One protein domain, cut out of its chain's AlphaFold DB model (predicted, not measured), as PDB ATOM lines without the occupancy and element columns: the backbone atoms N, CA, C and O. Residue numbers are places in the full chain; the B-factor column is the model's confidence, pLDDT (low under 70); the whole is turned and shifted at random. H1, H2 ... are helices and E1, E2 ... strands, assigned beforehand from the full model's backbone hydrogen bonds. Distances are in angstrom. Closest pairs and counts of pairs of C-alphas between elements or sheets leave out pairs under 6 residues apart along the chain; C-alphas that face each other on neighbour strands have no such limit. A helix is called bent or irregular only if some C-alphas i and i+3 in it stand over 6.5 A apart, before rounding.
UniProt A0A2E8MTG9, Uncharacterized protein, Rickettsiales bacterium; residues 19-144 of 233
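What this domain is: This is residues 19 to 144 of the 233 residues of an uncharacterized protein of Rickettsiales bacterium (UniProt A0A2E8MTG9). Three helices, H2, H3 and H4, stand side by side as an up-and-down bundle, their centres in a triangle, and the short helix H1 packs on H3 crosswise; from the H1 side a long, thin two-stranded arm, the hairpin of E1 and E2 with residues 34 to 48 at its tip, reaches far away from the helices. At the other end the last residues, 138 to 144, stick out, so that the arm and this tail together make the length. The printed part has 126 residues with two named strands and four named helices, in the order E1, E2, H1, H2, H3, H4; the sheet is E1 - E2, antiparallel, and the class is mostly helix. The whole is loose, with a radius of gyration of the C-alphas of 19.6 A, and it spans 75 by 32 by 25 A.

Where its parts are: The printed part begins at Asp 19, with its C-alpha at (4.820, -59.893, 82.374). Strand E1 is residues 28 to 33, 14.8 A from first to last C-alpha, and begins with C-alpha 28 at (8.819, -78.995, 96.132). Strand E2 is residues 49 to 53, 13.4 A long. Helix H1 is residues 56 to 67, 16.5 A long. Helix H2 is residues 73 to 88, 24.1 A long; it is neither bent nor irregular, but only just: C-alphas 74 and 77 are 6.5 A apart. Helix H3 is residues 95 to 111, 22.9 A long; it too is neither bent nor irregular, but only just, with C-alphas 103 and 106 at 6.4 A. Helix H4, the longest with 27 residues, is residues 116 to 142, 39.3 A long, and ends with C-alpha 142 at (34.279, -41.118, 98.578).

How they stand to each other: H2, H3 and H4 form a bundle, up and down, each helix running against the one before it in the chain. H3 is the hub and touches the three other helices. H3 and H4 are a helical hairpin and touch at a shallow tilt of 14 degrees, opposite ways; their closest C-alphas, those of Ile 99 and Ile 126, are 6.3 A apart. H2 and H3 are also a helical hairpin, at a shallow tilt of 33 degrees, only just short of steep; H2 touches H3 with residues 84 to 88 alone, the closest C-alphas being those of Gln 88 and Pro 95 at 6.0 A. H2 and H4 run the same way at a shallow tilt of 31 degrees and touch, the closest C-alphas being those of Pro 73 and Phe 118 at 6.1 A. H1 touches H3 with residues 60 to 64 alone, about perpendicular at 74 degrees, and the C-alphas of Asp 60 and Ile 106 are the closest at 6.9 A. H1 and H2 are close but not clearly touching, with the C-alphas of Leu 67 and Ile 76 closest at 6.3 A, and H1 and H4 are apart. E1 and E2 are a hairpin of antiparallel strands, 147 degrees between their directions, with N 29 and O 52 at 2.9 A and N 52 and O 29 at 3.1 A, within hydrogen-bond range. Both strands are apart from H2, H3 and H4. In H1 every O i to N i+4 pair is within hydrogen-bond range; in H2 it is 9 of 12, in H3 10 of 13 and in H4 22 of 23.

The domain as a whole: The two C-alphas farthest apart are those of Arg 41 and Leu 144, at 76.2 A. The printed part has no cut. The link from E1 to E2 is long, with 15 residues; that from H2 to H3 is short, and the other three are tight. The mean pLDDT of the printed part is 86.9, and it is under 70 in residues 32 to 38, 43 to 46 and 137 to 143 of this model.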
ATOM      1  N   ASP A  19       4.160 -59.177  83.472       85.50
ATOM      2  CA  ASP A  19       4.820 -59.893  82.374       85.50
ATOM      3  C   ASP A  19       6.300 -60.208  82.640       85.50
ATOM      4  O   ASP A  19       6.882 -61.034  81.945       85.50
ATOM      5  N   HIS A  20       6.913 -59.577  83.647       88.56
ATOM      6  CA  HIS A  20       8.295 -59.849  84.052       88.56
ATOM      7  C   HIS A  20       8.389 -60.627  85.366       88.56
ATOM      8  O   HIS A  20       9.485 -60.875  85.852       88.56
ATOM      9  N   GLN A  21       7.264 -60.998  85.979       89.06
ATOM     10  CA  GLN A  21       7.289 -61.744  87.231       89.06
ATOM     11  C   GLN A  21       7.587 -63.218  86.973       89.06
ATOM     12  O   GLN A  21       6.979 -63.861  86.117       89.06
ATOM     13  N   ILE A  22       8.487 -63.774  87.777       89.06
ATOM     14  CA  ILE A  22       8.750 -65.208  87.789       89.06
ATOM     15  C   ILE A  22       7.914 -65.833  88.898       89.06
ATOM     16  O   ILE A  22       7.881 -65.344  90.027       89.06
ATOM     17  N   SER A  23       7.235 -66.931  88.581       86.25
ATOM     18  CA  SER A  23       6.464 -67.680  89.569       86.25
ATOM     19  C   SER A  23       7.372 -68.218  90.676       86.25
ATOM     20  O   SER A  23       8.352 -68.903  90.382       86.25
ATOM     21  N   GLU A  24       7.010 -67.988  91.938       86.62
ATOM     22  CA  GLU A  24       7.701 -68.622  93.062       86.62
ATOM     23  C   GLU A  24       7.529 -70.141  92.991       86.62
ATOM     24  O   GLU A  24       6.413 -70.666  92.901       86.62
ATOM     25  N   LEU A  25       8.648 -70.860  93.033       82.50
ATOM     26  CA  LEU A  25       8.621 -72.308  93.141       82.50
ATOM     27  C   LEU A  25       8.272 -72.657  94.591       82.50
ATOM     28  O   LEU A  25       8.881 -72.155  95.537       82.50
ATOM     29  N   GLY A  26       7.282 -73.529  94.782       84.38
ATOM     30  CA  GLY A  26       6.923 -74.031  96.110       84.38
ATOM     31  C   GLY A  26       8.086 -74.762  96.796       84.38
ATOM     32  O   GLY A  26       9.201 -74.841  96.283       84.38
ATOM     33  N   LYS A  27       7.842 -75.360  97.969       86.31
ATOM     34  CA  LYS A  27       8.873 -76.146  98.685       86.31
ATOM     35  C   LYS A  27       9.367 -77.361  97.893       86.31
ATOM     36  O   LYS A  27      10.487 -77.817  98.110       86.31
ATOM     37  N   GLU A  28       8.532 -77.859  96.992       87.56
ATOM     38  CA  GLU A  28       8.819 -78.995  96.132       87.56
ATOM     39  C   GLU A  28       8.625 -78.598  94.669       87.56
ATOM     40  O   GLU A  28       7.695 -77.865  94.325       87.56
ATOM     41  N   THR A  29       9.506 -79.103  93.810       85.19
ATOM     42  CA  THR A  29       9.429 -78.972  92.355       85.19
ATOM     43  C   THR A  29       9.229 -80.338  91.725       85.19
ATOM     44  O   THR A  29       9.783 -81.351  92.167       85.19
ATOM     45  N   PHE A  30       8.430 -80.352  90.665       82.69
ATOM     46  CA  PHE A  30       8.194 -81.536  89.859       82.69
ATOM     47  C   PHE A  30       9.449 -81.869  89.043       82.69
ATOM     48  O   PHE A  30       9.884 -81.061  88.219       82.69
ATOM     49  N   ARG A  31      10.017 -83.065  89.235       73.62
ATOM     50  CA  ARG A  31      11.160 -83.554  88.454       73.62
ATOM     51  C   ARG A  31      10.801 -84.854  87.741       73.62
ATOM     52  O   ARG A  31      11.196 -85.933  88.154       73.62
ATOM     53  N   THR A  32      10.119 -84.692  86.609       64.25
ATOM     54  CA  THR A  32       9.905 -85.717  85.573       64.25
ATOM     55  C   THR A  32       8.961 -86.866  85.962       64.25
ATOM     56  O   THR A  32       8.839 -87.275  87.111       64.25
ATOM     57  N   ILE A  33       8.272 -87.383  84.942       55.34
ATOM     58  CA  ILE A  33       7.477 -88.614  84.965       55.34
ATOM     59  C   ILE A  33       8.468 -89.774  84.833       55.34
ATOM     60  O   ILE A  33       9.255 -89.764  83.884       55.34
ATOM     61  N   GLY A  34       8.468 -90.742  85.753       55.84
ATOM     62  CA  GLY A  34       9.318 -91.934  85.641       55.84
ATOM     63  C   GLY A  34       9.334 -92.513  84.216       55.84
ATOM     64  O   GLY A  34       8.323 -92.471  83.513       55.84
ATOM     65  N   VAL A  35      10.496 -93.000  83.767       57.50
ATOM     66  CA  VAL A  35      10.681 -93.553  82.414       57.50
ATOM     67  C   VAL A  35       9.566 -94.563  82.136       57.50
ATOM     68  O   VAL A  35       9.442 -95.541  82.869       57.50
ATOM     69  N   MET A  36       8.758 -94.331  81.095       56.62
ATOM     70  CA  MET A  36       7.788 -95.323  80.629       56.62
ATOM     71  C   MET A  36       8.561 -96.569  80.203       56.62
ATOM     72  O   MET A  36       9.204 -96.591  79.152       56.62
ATOM     73  N   VAL A  37       8.524 -97.607  81.033       61.09
ATOM     74  CA  VAL A  37       9.042 -98.917  80.658       61.09
ATOM     75  C   VAL A  37       7.945 -99.581  79.842       61.09
ATOM     76  O   VAL A  37       6.954-100.050  80.393       61.09
ATOM     77  N   SER A  38       8.104 -99.590  78.518       57.66
ATOM     78  CA  SER A  38       7.272-100.433  77.664       57.66
ATOM     79  C   SER A  38       7.599-101.880  78.002       57.66
ATOM     80  O   SER A  38       8.697-102.357  77.702       57.66
ATOM     81  N   ASP A  39       6.655-102.597  78.602       70.81
ATOM     82  CA  ASP A  39       6.729-104.046  78.543       70.81
ATOM     83  C   ASP A  39       6.517-104.470  77.078       70.81
ATOM     84  O   ASP A  39       5.836-103.799  76.295       70.81
ATOM     85  N   GLY A  40       7.147-105.557  76.641       73.50
ATOM     86  CA  GLY A  40       7.043-106.042  75.257       73.50
ATOM     87  C   GLY A  40       5.639-106.523  74.851       73.50
ATOM     88  O   GLY A  40       5.517-107.256  73.873       73.50
ATOM     89  N   ARG A  41       4.588-106.183  75.612       76.56
ATOM     90  CA  ARG A  41       3.184-106.546  75.379       76.56
ATOM     91  C   ARG A  41       2.278-105.332  75.145       76.56
ATOM     92  O   ARG A  41       1.067-105.504  75.042       76.56
ATOM     93  N   GLY A  42       2.844-104.130  75.018       72.94
ATOM     94  CA  GLY A  42       2.079-102.901  74.785       72.94
ATOM     95  C   GLY A  42       1.440-102.319  76.051       72.94
ATOM     96  O   GLY A  42       0.663-101.365  75.962       72.94
ATOM     97  N   GLY A  43       1.770-102.858  77.229       64.31
ATOM     98  CA  GLY A  43       1.414-102.283  78.515       64.31
ATOM     99  C   GLY A  43       2.256-101.042  78.788       64.31
ATOM    100  O   GLY A  43       3.485-101.091  78.792       64.31
ATOM    101  N   HIS A  44       1.582 -99.916  79.008       63.34
ATOM    102  CA  HIS A  44       2.216 -98.689  79.476       63.34
ATOM    103  C   HIS A  44       1.963 -98.595  80.981       63.34
ATOM    104  O   HIS A  44       0.853 -98.269  81.406       63.34
ATOM    105  N   SER A  45       2.962 -98.906  81.803       65.62
ATOM    106  CA  SER A  45       2.929 -98.565  83.225       65.62
ATOM    107  C   SER A  45       3.218 -97.069  83.372       65.62
ATOM    108  O   SER A  45       4.228 -96.559  82.885       65.62
ATOM    109  N   GLY A  46       2.277 -96.341  83.981       65.69
ATOM    110  CA  GLY A  46       2.407 -94.904  84.211       65.69
ATOM    111  C   GLY A  46       3.611 -94.607  85.099       65.69
ATOM    112  O   GLY A  46       3.792 -95.257  86.126       65.69
ATOM    113  N   GLY A  47       4.444 -93.646  84.696       70.06
ATOM    114  CA  GLY A  47       5.573 -93.217  85.513       70.06
ATOM    115  C   GLY A  47       5.090 -92.588  86.817       70.06
ATOM    116  O   GLY A  47       4.167 -91.771  86.813       70.06
ATOM    117  N   GLU A  48       5.717 -92.959  87.930       76.81
ATOM    118  CA  GLU A  48       5.482 -92.295  89.209       76.81
ATOM    119  C   GLU A  48       5.933 -90.833  89.124       76.81
ATOM    120  O   GLU A  48       6.964 -90.504  88.526       76.81
ATOM    121  N   ILE A  49       5.125 -89.947  89.708       77.25
ATOM    122  CA  ILE A  49       5.465 -88.539  89.880       77.25
ATOM    123  C   ILE A  49       6.368 -88.444  91.105       77.25
ATOM    124  O   ILE A  49       5.930 -88.735  92.217       77.25
ATOM    125  N   ILE A  50       7.617 -88.022  90.905       82.44
ATOM    126  CA  ILE A  50       8.556 -87.791  92.001       82.44
ATOM    127  C   ILE A  50       8.681 -86.282  92.216       82.44
ATOM    128  O   ILE A  50       9.170 -85.542  91.357       82.44
ATOM    129  N   ASN A  51       8.242 -85.827  93.388       87.25
ATOM    130  CA  ASN A  51       8.513 -84.479  93.867       87.25
ATOM    131  C   ASN A  51       9.881 -84.454  94.553       87.25
ATOM    132  O   ASN A  51      10.231 -85.374  95.294       87.25
ATOM    133  N   SER A  52      10.652 -83.390  94.332       87.88
ATOM    134  CA  SER A  52      11.916 -83.166  95.039       87.88
ATOM    135  C   SER A  52      11.956 -81.778  95.671       87.88
ATOM    136  O   SER A  52      11.344 -80.861  95.117       87.88
ATOM    137  N   PRO A  53      12.690 -81.584  96.782       90.75
ATOM    138  CA  PRO A  53      12.878 -80.262  97.365       90.75
ATOM    139  C   PRO A  53      13.414 -79.265  96.338       90.75
ATOM    140  O   PRO A  53      14.351 -79.570  95.597       90.75
ATOM    141  N   THR A  54      12.830 -78.071  96.313       91.00
ATOM    142  CA  THR A  54      13.245 -76.990  95.415       91.00
ATOM    143  C   THR A  54      14.656 -76.525  95.744       91.00
ATOM    144  O   THR A  54      14.997 -76.247  96.895       91.00
ATOM    145  N   THR A  55      15.480 -76.421  94.711       91.94
ATOM    146  CA  THR A  55      16.879 -76.008  94.789       91.94
ATOM    147  C   THR A  55      17.094 -74.671  94.082       91.94
ATOM    148  O   THR A  55      16.312 -74.274  93.223       91.94
ATOM    149  N   LEU A  56      18.208 -73.997  94.389       91.44
ATOM    150  CA  LEU A  56      18.633 -72.772  93.688       91.44
ATOM    151  C   LEU A  56      18.701 -72.973  92.167       91.44
ATOM    152  O   LEU A  56      18.312 -72.105  91.394       91.44
ATOM    153  N   LYS A  57      19.144 -74.161  91.744       92.81
ATOM    154  CA  LYS A  57      19.217 -74.529  90.332       92.81
ATOM    155  C   LYS A  57      17.844 -74.496  89.652       92.81
ATOM    156  O   LYS A  57      17.788 -74.106  88.493       92.81
ATOM    157  N   ASP A  58      16.774 -74.893  90.341       92.88
ATOM    158  CA  ASP A  58      15.429 -74.890  89.751       92.88
ATOM    159  C   ASP A  58      14.962 -73.457  89.467       92.88
ATOM    160  O   ASP A  58      14.353 -73.204  88.430       92.88
ATOM    161  N   TYR A  59      15.316 -72.507  90.339       93.69
ATOM    162  CA  TYR A  59      15.070 -71.083  90.109       93.69
ATOM    163  C   TYR A  59      15.911 -70.519  88.964       93.69
ATOM    164  O   TYR A  59      15.375 -69.778  88.147       93.69
ATOM    165  N   ASP A  60      17.191 -70.891  88.853       95.06
ATOM    166  CA  ASP A  60      18.019 -70.496  87.704       95.06
ATOM    167  C   ASP A  60      17.428 -71.014  86.384       95.06
ATOM    168  O   ASP A  60      17.360 -70.285  85.395       95.06
ATOM    169  N   ASP A  61      16.983 -72.273  86.367       94.56
ATOM    170  CA  ASP A  61      16.390 -72.899  85.184       94.56
ATOM    171  C   ASP A  61      15.044 -72.243  84.826       94.56
ATOM    172  O   ASP A  61      14.765 -72.008  83.647       94.56
ATOM    173  N   LEU A  62      14.234 -71.878  85.827       94.62
ATOM    174  CA  LEU A  62      13.000 -71.119  85.628       94.62
ATOM    175  C   LEU A  62      13.277 -69.701  85.107       94.62
ATOM    176  O   LEU A  62      12.647 -69.286  84.138       94.62
ATOM    177  N   PHE A  63      14.244 -68.988  85.688       96.12
ATOM    178  CA  PHE A  63      14.648 -67.652  85.244       96.12
ATOM    179  C   PHE A  63      15.080 -67.660  83.778       96.12
ATOM    180  O   PHE A  63      14.603 -66.857  82.981       96.12
ATOM    181  N   ILE A  64      15.933 -68.616  83.393       96.75
ATOM    182  CA  ILE A  64      16.377 -68.777  82.002       96.75
ATOM    183  C   ILE A  64      15.193 -69.084  81.089       96.75
ATOM    184  O   ILE A  64      15.112 -68.541  79.988       96.75
ATOM    185  N   LYS A  65      14.276 -69.951  81.526       96.12
ATOM    186  CA  LYS A  65      13.083 -70.281  80.749       96.12
ATOM    187  C   LYS A  65      12.248 -69.035  80.469       96.12
ATOM    188  O   LYS A  65      11.880 -68.846  79.315       96.12
ATOM    189  N   GLU A  66      11.963 -68.214  81.478       96.12
ATOM    190  CA  GLU A  66      11.201 -66.969  81.304       96.12
ATOM    191  C   GLU A  66      11.961 -65.961  80.434       96.12
ATOM    192  O   GLU A  66      11.414 -65.476  79.447       96.12
ATOM    193  N   LEU A  67      13.259 -65.762  80.683       96.38
ATOM    194  CA  LEU A  67      14.113 -64.892  79.871       96.38
ATOM    195  C   LEU A  67      14.088 -65.277  78.381       96.38
ATOM    196  O   LEU A  67      14.016 -64.415  77.511       96.38
ATOM    197  N   LEU A  68      14.103 -66.576  78.067       96.50
ATOM    198  CA  LEU A  68      14.092 -67.085  76.692       96.50
ATOM    199  C   LEU A  68      12.709 -67.099  76.018       96.50
ATOM    200  O   LEU A  68      12.641 -67.431  74.826       96.50
ATOM    201  N   LYS A  69      11.622 -66.773  76.735       96.81
ATOM    202  CA  LYS A  69      10.282 -66.598  76.142       96.81
ATOM    203  C   LYS A  69      10.120 -65.263  75.428       96.81
ATOM    204  O   LYS A  69       9.225 -65.153  74.597       96.81
ATOM    205  N   HIS A  70      10.944 -64.270  75.757       96.06
ATOM    206  CA  HIS A  70      10.855 -62.953  75.144       96.06
ATOM    207  C   HIS A  70      11.169 -63.031  73.651       96.06
ATOM    208  O   HIS A  70      12.282 -63.356  73.243       96.06
ATOM    209  N   ASP A  71      10.168 -62.707  72.847       94.12
ATOM    210  CA  ASP A  71      10.274 -62.563  71.407       94.12
ATOM    211  C   ASP A  71       9.654 -61.211  71.043       94.12
ATOM    212  O   ASP A  71       8.465 -60.999  71.304       94.12
ATOM    213  N   PRO A  72      10.431 -60.258  70.511       96.38
ATOM    214  CA  PRO A  72      11.825 -60.378  70.068       96.38
ATOM    215  C   PRO A  72      12.889 -60.350  71.190       96.38
ATOM    216  O   PRO A  72      12.650 -59.786  72.261       96.38
ATOM    217  N   PRO A  73      14.113 -60.876  70.937       96.81
ATOM    218  CA  PRO A  73      15.167 -61.010  71.954       96.81
ATOM    219  C   PRO A  73      15.610 -59.705  72.619       96.81
ATOM    220  O   PRO A  73      16.093 -59.731  73.744       96.81
ATOM    221  N   TYR A  74      15.463 -58.556  71.955       95.50
ATOM    222  CA  TYR A  74      15.875 -57.265  72.517       95.50
ATOM    223  C   TYR A  74      15.032 -56.825  73.725       95.50
ATOM    224  O   TYR A  74      15.447 -55.928  74.451       95.50
ATOM    225  N   LEU A  75      13.881 -57.461  73.971       96.00
ATOM    226  CA  LEU A  75      13.039 -57.177  75.134       96.00
ATOM    227  C   LEU A  75      13.611 -57.724  76.451       96.00
ATOM    228  O   LEU A  75      13.106 -57.383  77.518       96.00
ATOM    229  N   ILE A  76      14.669 -58.545  76.414       97.00
ATOM    230  CA  ILE A  76      15.255 -59.069  77.655       97.00
ATOM    231  C   ILE A  76      15.914 -57.986  78.514       97.00
ATOM    232  O   ILE A  76      16.087 -58.211  79.705       97.00
ATOM    233  N   ASP A  77      16.286 -56.833  77.945       96.62
ATOM    234  CA  ASP A  77      16.877 -55.725  78.712       96.62
ATOM    235  C   ASP A  77      15.896 -55.220  79.782       96.62
ATOM    236  O   ASP A  77      16.277 -55.070  80.944       96.62
ATOM    237  N   ASP A  78      14.615 -55.075  79.426       95.50
ATOM    238  CA  ASP A  78      13.557 -54.645  80.345       95.50
ATOM    239  C   ASP A  78      13.300 -55.680  81.447       95.50
ATOM    240  O   ASP A  78      13.109 -55.321  82.612       95.50
ATOM    241  N   PHE A  79      13.321 -56.967  81.089       96.19
ATOM    242  CA  PHE A  79      13.166 -58.079  82.026       96.19
ATOM    243  C   PHE A  79      14.335 -58.155  83.020       96.19
ATOM    244  O   PHE A  79      14.132 -58.243  84.231       96.19
ATOM    245  N   LEU A  80      15.572 -58.071  82.521       96.88
ATOM    246  CA  LEU A  80      16.780 -58.090  83.345       96.88
ATOM    247  C   LEU A  80      16.838 -56.881  84.280       96.88
ATOM    248  O   LEU A  80      17.141 -57.032  85.462       96.88
ATOM    249  N   THR A  81      16.520 -55.695  83.757       95.75
ATOM    250  CA  THR A  81      16.498 -54.450  84.532       95.75
ATOM    251  C   THR A  81      15.443 -54.511  85.629       95.75
ATOM    252  O   THR A  81      15.754 -54.214  86.774       95.75
ATOM    253  N   PHE A  82      14.242 -55.011  85.327       95.06
ATOM    254  CA  PHE A  82      13.197 -55.205  86.332       95.06
ATOM    255  C   PHE A  82      13.665 -56.068  87.514       95.06
ATOM    256  O   PHE A  82      13.550 -55.651  88.664       95.06
ATOM    257  N   HIS A  83      14.242 -57.244  87.250       94.50
ATOM    258  CA  HIS A  83      14.728 -58.115  88.324       94.50
ATOM    259  C   HIS A  83      15.921 -57.536  89.080       94.50
ATOM    260  O   HIS A  83      16.063 -57.776  90.280       94.50
ATOM    261  N   PHE A  84      16.783 -56.791  88.395       95.19
ATOM    262  CA  PHE A  84      17.901 -56.121  89.038       95.19
ATOM    263  C   PHE A  84      17.423 -55.032  89.996       95.19
ATOM    264  O   PHE A  84      17.857 -55.027  91.145       95.19
ATOM    265  N   ASP A  85      16.494 -54.179  89.568       92.00
ATOM    266  CA  ASP A  85      15.926 -53.109  90.393       92.00
ATOM    267  C   ASP A  85      15.204 -53.686  91.621       92.00
ATOM    268  O   ASP A  85      15.437 -53.257  92.751       92.00
ATOM    269  N   GLU A  86      14.388 -54.728  91.427       90.69
ATOM    270  CA  GLU A  86      13.728 -55.455  92.519       90.69
ATOM    271  C   GLU A  86      14.736 -56.053  93.506       90.69
ATOM    272  O   GLU A  86      14.549 -55.981  94.721       90.69
ATOM    273  N   TYR A  87      15.841 -56.608  93.004       91.62
ATOM    274  CA  TYR A  87      16.910 -57.108  93.855       91.62
ATOM    275  C   TYR A  87      17.591 -55.980  94.636       91.62
ATOM    276  O   TYR A  87      17.805 -56.139  95.837       91.62
ATOM    277  N   GLN A  88      17.909 -54.853  93.992       89.31
ATOM    278  CA  GLN A  88      18.557 -53.702  94.630       89.31
ATOM    279  C   GLN A  88      17.721 -53.104  95.763       89.31
ATOM    280  O   GLN A  88      18.274 -52.692  96.779       89.31
ATOM    281  N   ASN A  89      16.397 -53.103  95.619       86.19
ATOM    282  CA  ASN A  89      15.486 -52.546  96.615       86.19
ATOM    283  C   ASN A  89      15.381 -53.388  97.904       86.19
ATOM    284  O   ASN A  89      14.745 -52.956  98.866       86.19
ATOM    285  N   LYS A  90      16.003 -54.577  97.967       85.69
ATOM    286  CA  LYS A  90      16.069 -55.378  99.200       85.69
ATOM    287  C   LYS A  90      17.089 -54.784 100.181       85.69
ATOM    288  O   LYS A  90      18.177 -54.384  99.777       85.69
ATOM    289  N   ILE A  91      16.757 -54.808 101.477       74.81
ATOM    290  CA  ILE A  91      17.571 -54.229 102.569       74.81
ATOM    291  C   ILE A  91      19.002 -54.801 102.594       74.81
ATOM    292  O   ILE A  91      19.955 -54.046 102.751       74.81
ATOM    293  N   ASP A  92      19.155 -56.108 102.358       81.25
ATOM    294  CA  ASP A  92      20.448 -56.816 102.377       81.25
ATOM    295  C   ASP A  92      20.952 -57.164 100.962       81.25
ATOM    296  O   ASP A  92      21.541 -58.231 100.721       81.25
ATOM    297  N   SER A  93      20.633 -56.319  99.979       86.12
ATOM    298  CA  SER A  93      21.039 -56.551  98.596       86.12
ATOM    299  C   SER A  93      22.516 -56.219  98.377       86.12
ATOM    300  O   SER A  93      23.048 -55.219  98.852       86.12
ATOM    301  N   GLU A  94      23.196 -57.067  97.608       90.38
ATOM    302  CA  GLU A  94      24.546 -56.795  97.116       90.38
ATOM    303  C   GLU A  94      24.494 -56.743  95.587       90.38
ATOM    304  O   GLU A  94      24.603 -57.788  94.937       90.38
ATOM    305  N   PRO A  95      24.320 -55.564  94.960       92.00
ATOM    306  CA  PRO A  95      24.138 -55.468  93.508       92.00
ATOM    307  C   PRO A  95      25.276 -56.134  92.717       92.00
ATOM    308  O   PRO A  95      25.054 -56.746  91.673       92.00
ATOM    309  N   THR A  96      26.500 -56.098  93.256       93.56
ATOM    310  CA  THR A  96      27.662 -56.796  92.683       93.56
ATOM    311  C   THR A  96      27.473 -58.313  92.630       93.56
ATOM    312  O   THR A  96      27.918 -58.951  91.674       93.56
ATOM    313  N   LEU A  97      26.815 -58.903  93.630       94.06
ATOM    314  CA  LEU A  97      26.545 -60.333  93.706       94.06
ATOM    315  C   LEU A  97      25.531 -60.757  92.641       94.06
ATOM    316  O   LEU A  97      25.748 -61.777  91.990       94.06
ATOM    317  N   PHE A  98      24.487 -59.956  92.401       95.62
ATOM    318  CA  PHE A  98      23.528 -60.208  91.320       95.62
ATOM    319  C   PHE A  98      24.219 -60.225  89.953       95.62
ATOM    320  O   PHE A  98      24.072 -61.178  89.190       95.62
ATOM    321  N   ILE A  99      25.052 -59.218  89.664       96.81
ATOM    322  CA  ILE A  99      25.797 -59.147  88.398       96.81
ATOM    323  C   ILE A  99      26.755 -60.336  88.243       96.81
ATOM    324  O   ILE A  99      26.836 -60.928  87.165       96.81
ATOM    325  N   LYS A 100      27.442 -60.749  89.318       96.25
ATOM    326  CA  LYS A 100      28.275 -61.964  89.310       96.25
ATOM    327  C   LYS A 100      27.448 -63.219  89.031       96.25
ATOM    328  O   LYS A 100      27.883 -64.051  88.239       96.25
ATOM    329  N   HIS A 101      26.267 -63.348  89.635       96.62
ATOM    330  CA  HIS A 101      25.365 -64.476  89.393       96.62
ATOM    331  C   HIS A 101      24.925 -64.532  87.925       96.62
ATOM    332  O   HIS A 101      25.060 -65.572  87.277       96.62
ATOM    333  N   MET A 102      24.530 -63.388  87.352       97.69
ATOM    334  CA  MET A 102      24.200 -63.289  85.927       97.69
ATOM    335  C   MET A 102      25.378 -63.712  85.036       97.69
ATOM    336  O   MET A 102      25.203 -64.488  84.098       97.69
ATOM    337  N   LYS A 103      26.593 -63.252  85.355       97.50
ATOM    338  CA  LYS A 103      27.821 -63.488  84.577       97.50
ATOM    339  C   LYS A 103      28.322 -64.927  84.622       97.50
ATOM    340  O   LYS A 103      28.736 -65.450  83.590       97.50
ATOM    341  N   TYR A 104      28.321 -65.553  85.795       97.31
ATOM    342  CA  TYR A 104      28.965 -66.854  85.990       97.31
ATOM    343  C   TYR A 104      27.990 -68.031  86.006       97.31
ATOM    344  O   TYR A 104      28.413 -69.151  85.728       97.31
ATOM    345  N   VAL A 105      26.706 -67.804  86.297       96.62
ATOM    346  CA  VAL A 105      25.704 -68.878  86.378       96.62
ATOM    347  C   VAL A 105      24.740 -68.817  85.200       96.62
ATOM    348  O   VAL A 105      24.640 -69.779  84.439       96.62
ATOM    349  N   ILE A 106      24.051 -67.691  85.015       97.62
ATOM    350  CA  ILE A 106      22.993 -67.582  84.001       97.62
ATOM    351  C   ILE A 106      23.571 -67.542  82.587       97.62
ATOM    352  O   ILE A 106      23.163 -68.331  81.732       97.62
ATOM    353  N   LEU A 107      24.576 -66.698  82.348       97.44
ATOM    354  CA  LEU A 107      25.226 -66.593  81.042       97.44
ATOM    355  C   LEU A 107      25.876 -67.919  80.610       97.44
ATOM    356  O   LEU A 107      25.754 -68.300  79.447       97.44
ATOM    357  N   ASP A 108      26.524 -68.650  81.527       96.88
ATOM    358  CA  ASP A 108      27.118 -69.965  81.225       96.88
ATOM    359  C   ASP A 108      26.066 -70.987  80.773       96.88
ATOM    360  O   ASP A 108      26.268 -71.729  79.810       96.88
ATOM    361  N   ARG A 109      24.900 -70.999  81.424       96.75
ATOM    362  CA  ARG A 109      23.798 -71.894  81.056       96.75
ATOM    363  C   ARG A 109      23.155 -71.506  79.728       96.75
ATOM    364  O   ARG A 109      22.896 -72.389  78.914       96.75
ATOM    365  N   ILE A 110      22.948 -70.214  79.470       96.06
ATOM    366  CA  ILE A 110      22.369 -69.739  78.203       96.06
ATOM    367  C   ILE A 110      23.292 -70.050  77.025       96.06
ATOM    368  O   ILE A 110      22.796 -70.436  75.967       96.06
ATOM    369  N   LYS A 111      24.620 -69.993  77.199       96.69
ATOM    370  CA  LYS A 111      25.575 -70.414  76.155       96.69
ATOM    371  C   LYS A 111      25.324 -71.835  75.645       96.69
ATOM    372  O   LYS A 111      25.548 -72.100  74.473       96.69
ATOM    373  N   ARG A 112      24.781 -72.729  76.478       95.62
ATOM    374  CA  ARG A 112      24.446 -74.114  76.092       95.62
ATOM    375  C   ARG A 112      23.212 -74.214  75.189       95.62
ATOM    376  O   ARG A 112      22.982 -75.263  74.599       95.62
ATOM    377  N   THR A 113      22.416 -73.150  75.089       93.38
ATOM    378  CA  THR A 113      21.199 -73.098  74.259       93.38
ATOM    379  C   THR A 113      21.476 -72.673  72.814       93.38
ATOM    380  O   THR A 113      20.582 -72.796  71.980       93.38
ATOM    381  N   ASN A 114      22.690 -72.183  72.513       93.00
ATOM    382  CA  ASN A 114      23.104 -71.659  71.202       93.00
ATOM    383  C   ASN A 114      22.209 -70.524  70.659       93.00
ATOM    384  O   ASN A 114      21.974 -70.421  69.457       93.00
ATOM    385  N   ARG A 115      21.675 -69.670  71.543       95.12
ATOM    386  CA  ARG A 115      20.884 -68.489  71.166       95.12
ATOM    387  C   ARG A 115      21.745 -67.222  71.179       95.12
ATOM    388  O   ARG A 115      21.675 -66.437  72.122       95.12
ATOM    389  N   ASP A 116      22.537 -67.024  70.127       97.44
ATOM    390  CA  ASP A 116      23.575 -65.977  70.055       97.44
ATOM    391  C   ASP A 116      23.070 -64.565  70.372       97.44
ATOM    392  O   ASP A 116      23.712 -63.845  71.135       97.44
ATOM    393  N   ALA A 117      21.883 -64.193  69.878       97.56
ATOM    394  CA  ALA A 117      21.288 -62.885  70.159       97.56
ATOM    395  C   ALA A 117      21.082 -62.645  71.668       97.56
ATOM    396  O   ALA A 117      21.442 -61.592  72.185       97.56
ATOM    397  N   PHE A 118      20.568 -63.641  72.399       97.44
ATOM    398  CA  PHE A 118      20.382 -63.546  73.849       97.44
ATOM    399  C   PHE A 118      21.720 -63.514  74.588       97.44
ATOM    400  O   PHE A 118      21.875 -62.763  75.548       97.44
ATOM    401  N   ILE A 119      22.698 -64.310  74.139       98.19
ATOM    402  CA  ILE A 119      24.044 -64.350  74.730       98.19
ATOM    403  C   ILE A 119      24.711 -62.977  74.612       98.19
ATOM    404  O   ILE A 119      25.277 -62.486  75.592       98.19
ATOM    405  N   GLN A 120      24.634 -62.359  73.431       98.25
ATOM    406  CA  GLN A 120      25.190 -61.036  73.178       98.25
ATOM    407  C   GLN A 120      24.509 -59.980  74.054       98.25
ATOM    408  O   GLN A 120      25.191 -59.306  74.824       98.25
ATOM    409  N   LEU A 121      23.179 -59.892  73.998       98.12
ATOM    410  CA  LEU A 121      22.407 -58.892  74.740       98.12
ATOM    411  C   LEU A 121      22.606 -59.015  76.257       98.12
ATOM    412  O   LEU A 121      22.854 -58.017  76.930       98.12
ATOM    413  N   LEU A 122      22.597 -60.237  76.802       98.00
ATOM    414  CA  LEU A 122      22.880 -60.458  78.220       98.00
ATOM    415  C   LEU A 122      24.314 -60.040  78.583       98.00
ATOM    416  O   LEU A 122      24.533 -59.424  79.624       98.00
ATOM    417  N   SER A 123      25.300 -60.343  77.734       98.19
ATOM    418  CA  SER A 123      26.699 -59.957  77.976       98.19
ATOM    419  C   SER A 123      26.888 -58.436  77.963       98.19
ATOM    420  O   SER A 123      27.625 -57.894  78.794       98.19
ATOM    421  N   GLU A 124      26.212 -57.742  77.047       98.19
ATOM    422  CA  GLU A 124      26.190 -56.279  76.970       98.19
ATOM    423  C   GLU A 124      25.526 -55.671  78.213       98.19
ATOM    424  O   GLU A 124      26.116 -54.793  78.851       98.19
ATOM    425  N   TRP A 125      24.363 -56.195  78.621       98.19
ATOM    426  CA  TRP A 125      23.650 -55.764  79.826       98.19
ATOM    427  C   TRP A 125      24.500 -55.941  81.093       98.19
ATOM    428  O   TRP A 125      24.627 -55.008  81.892       98.19
ATOM    429  N   ILE A 126      25.157 -57.098  81.253       98.00
ATOM    430  CA  ILE A 126      26.079 -57.367  82.371       98.00
ATOM    431  C   ILE A 126      27.217 -56.343  82.372       98.00
ATOM    432  O   ILE A 126      27.501 -55.738  83.402       98.00
ATOM    433  N   SER A 127      27.846 -56.112  81.218       97.69
ATOM    434  CA  SER A 127      28.991 -55.200  81.095       97.69
ATOM    435  C   SER A 127      28.617 -53.744  81.396       97.69
ATOM    436  O   SER A 127      29.410 -53.002  81.980       97.69
ATOM    437  N   LYS A 128      27.412 -53.319  81.001       97.44
ATOM    438  CA  LYS A 128      26.854 -51.997  81.315       97.44
ATOM    439  C   LYS A 128      26.646 -51.841  82.822       97.44
ATOM    440  O   LYS A 128      27.143 -50.877  83.402       97.44
ATOM    441  N   ASN A 129      25.975 -52.797  83.461       95.62
ATOM    442  CA  ASN A 129      25.645 -52.714  84.883       95.62
ATOM    443  C   ASN A 129      26.855 -52.944  85.801       95.62
ATOM    444  O   ASN A 129      26.947 -52.310  86.848       95.62
ATOM    445  N   GLU A 130      27.845 -53.744  85.392       95.19
ATOM    446  CA  GLU A 130      29.114 -53.900  86.120       95.19
ATOM    447  C   GLU A 130      29.832 -52.545  86.277       95.19
ATOM    448  O   GLU A 130      30.332 -52.224  87.357       95.19
ATOM    449  N   LYS A 131      29.808 -51.695  85.238       93.50
ATOM    450  CA  LYS A 131      30.361 -50.330  85.296       93.50
ATOM    451  C   LYS A 131      29.560 -49.406  86.210       93.50
ATOM    452  O   LYS A 131      30.172 -48.639  86.948       93.50
ATOM    453  N   ILE A 132      28.227 -49.477  86.158       89.44
ATOM    454  CA  ILE A 132      27.336 -48.664  87.005       89.44
ATOM    455  C   ILE A 132      27.598 -48.991  88.476       89.44
ATOM    456  O   ILE A 132      28.007 -48.117  89.232       89.44
ATOM    457  N   VAL A 133      27.519 -50.272  88.840       89.31
ATOM    458  CA  VAL A 133      27.729 -50.729  90.220       89.31
ATOM    459  C   VAL A 133      29.141 -50.401  90.716       89.31
ATOM    460  O   VAL A 133      29.321 -50.004  91.865       89.31
ATOM    461  N   THR A 134      30.161 -50.527  89.862       86.31
ATOM    462  CA  THR A 134      31.535 -50.170  90.250       86.31
ATOM    463  C   THR A 134      31.677 -48.667  90.493       86.31
ATOM    464  O   THR A 134      32.287 -48.267  91.483       86.31
ATOM    465  N   ARG A 135      31.083 -47.831  89.631       82.56
ATOM    466  CA  ARG A 135      31.088 -46.372  89.786       82.56
ATOM    467  C   ARG A 135      30.358 -45.938  91.054       82.56
ATOM    468  O   ARG A 135      30.886 -45.101  91.783       82.56
ATOM    469  N   ASP A 136      29.197 -46.516  91.332       76.00
ATOM    470  CA  ASP A 136      28.414 -46.189  92.524       76.00
ATOM    471  C   ASP A 136      29.146 -46.605  93.801       76.00
ATOM    472  O   ASP A 136      29.203 -45.830  94.754       76.00
ATOM    473  N   ASN A 137      29.827 -47.754  93.797       69.56
ATOM    474  CA  ASN A 137      30.670 -48.171  94.920       69.56
ATOM    475  C   ASN A 137      31.871 -47.236  95.138       69.56
ATOM    476  O   ASN A 137      32.189 -46.906  96.281       69.56
ATOM    477  N   SER A 138      32.527 -46.776  94.067       64.69
ATOM    478  CA  SER A 138      33.622 -45.801  94.172       64.69
ATOM    479  C   SER A 138      33.137 -44.440  94.685       64.69
ATOM    480  O   SER A 138      33.781 -43.845  95.547       64.69
ATOM    481  N   ASN A 139      31.977 -43.972  94.218       60.22
ATOM    482  CA  ASN A 139      31.366 -42.737  94.705       60.22
ATOM    483  C   ASN A 139      30.922 -42.865  96.173       60.22
ATOM    484  O   ASN A 139      31.153 -41.954  96.967       60.22
ATOM    485  N   ASN A 140      30.356 -44.006  96.571       57.00
ATOM    486  CA  ASN A 140      29.960 -44.250  97.958       57.00
ATOM    487  C   ASN A 140      31.162 -44.324  98.905       57.00
ATOM    488  O   ASN A 140      31.091 -43.767  99.995       57.00
ATOM    489  N   GLN A 141      32.298 -44.895  98.486       56.16
ATOM    490  CA  GLN A 141      33.532 -44.836  99.280       56.16
ATOM    491  C   GLN A 141      34.076 -43.410  99.436       56.16
ATOM    492  O   GLN A 141      34.580 -43.078 100.505       56.16
ATOM    493  N   SER A 142      33.932 -42.542  98.428       58.12
ATOM    494  CA  SER A 142      34.279 -41.118  98.578       58.12
ATOM    495  C   SER A 142      33.302 -40.328  99.463       58.12
ATOM    496  O   SER A 142      33.654 -39.264  99.971       58.12
ATOM    497  N   ASN A 143      32.097 -40.866  99.678       61.94
ATOM    498  CA  ASN A 143      31.042 -40.263 100.491       61.94
ATOM    499  C   ASN A 143      31.040 -40.737 101.951       61.94
ATOM    500  O   ASN A 143      30.190 -40.281 102.714       61.94
ATOM    501  N   LEU A 144      31.941 -41.637 102.354       72.94
ATOM    502  CA  LEU A 144      32.149 -41.989 103.760       72.94
ATOM    503  C   LEU A 144      33.151 -41.031 104.407       72.94
ATOM    504  O   LEU A 144      33.985 -40.422 103.732       72.94
TER     505      LEU A 144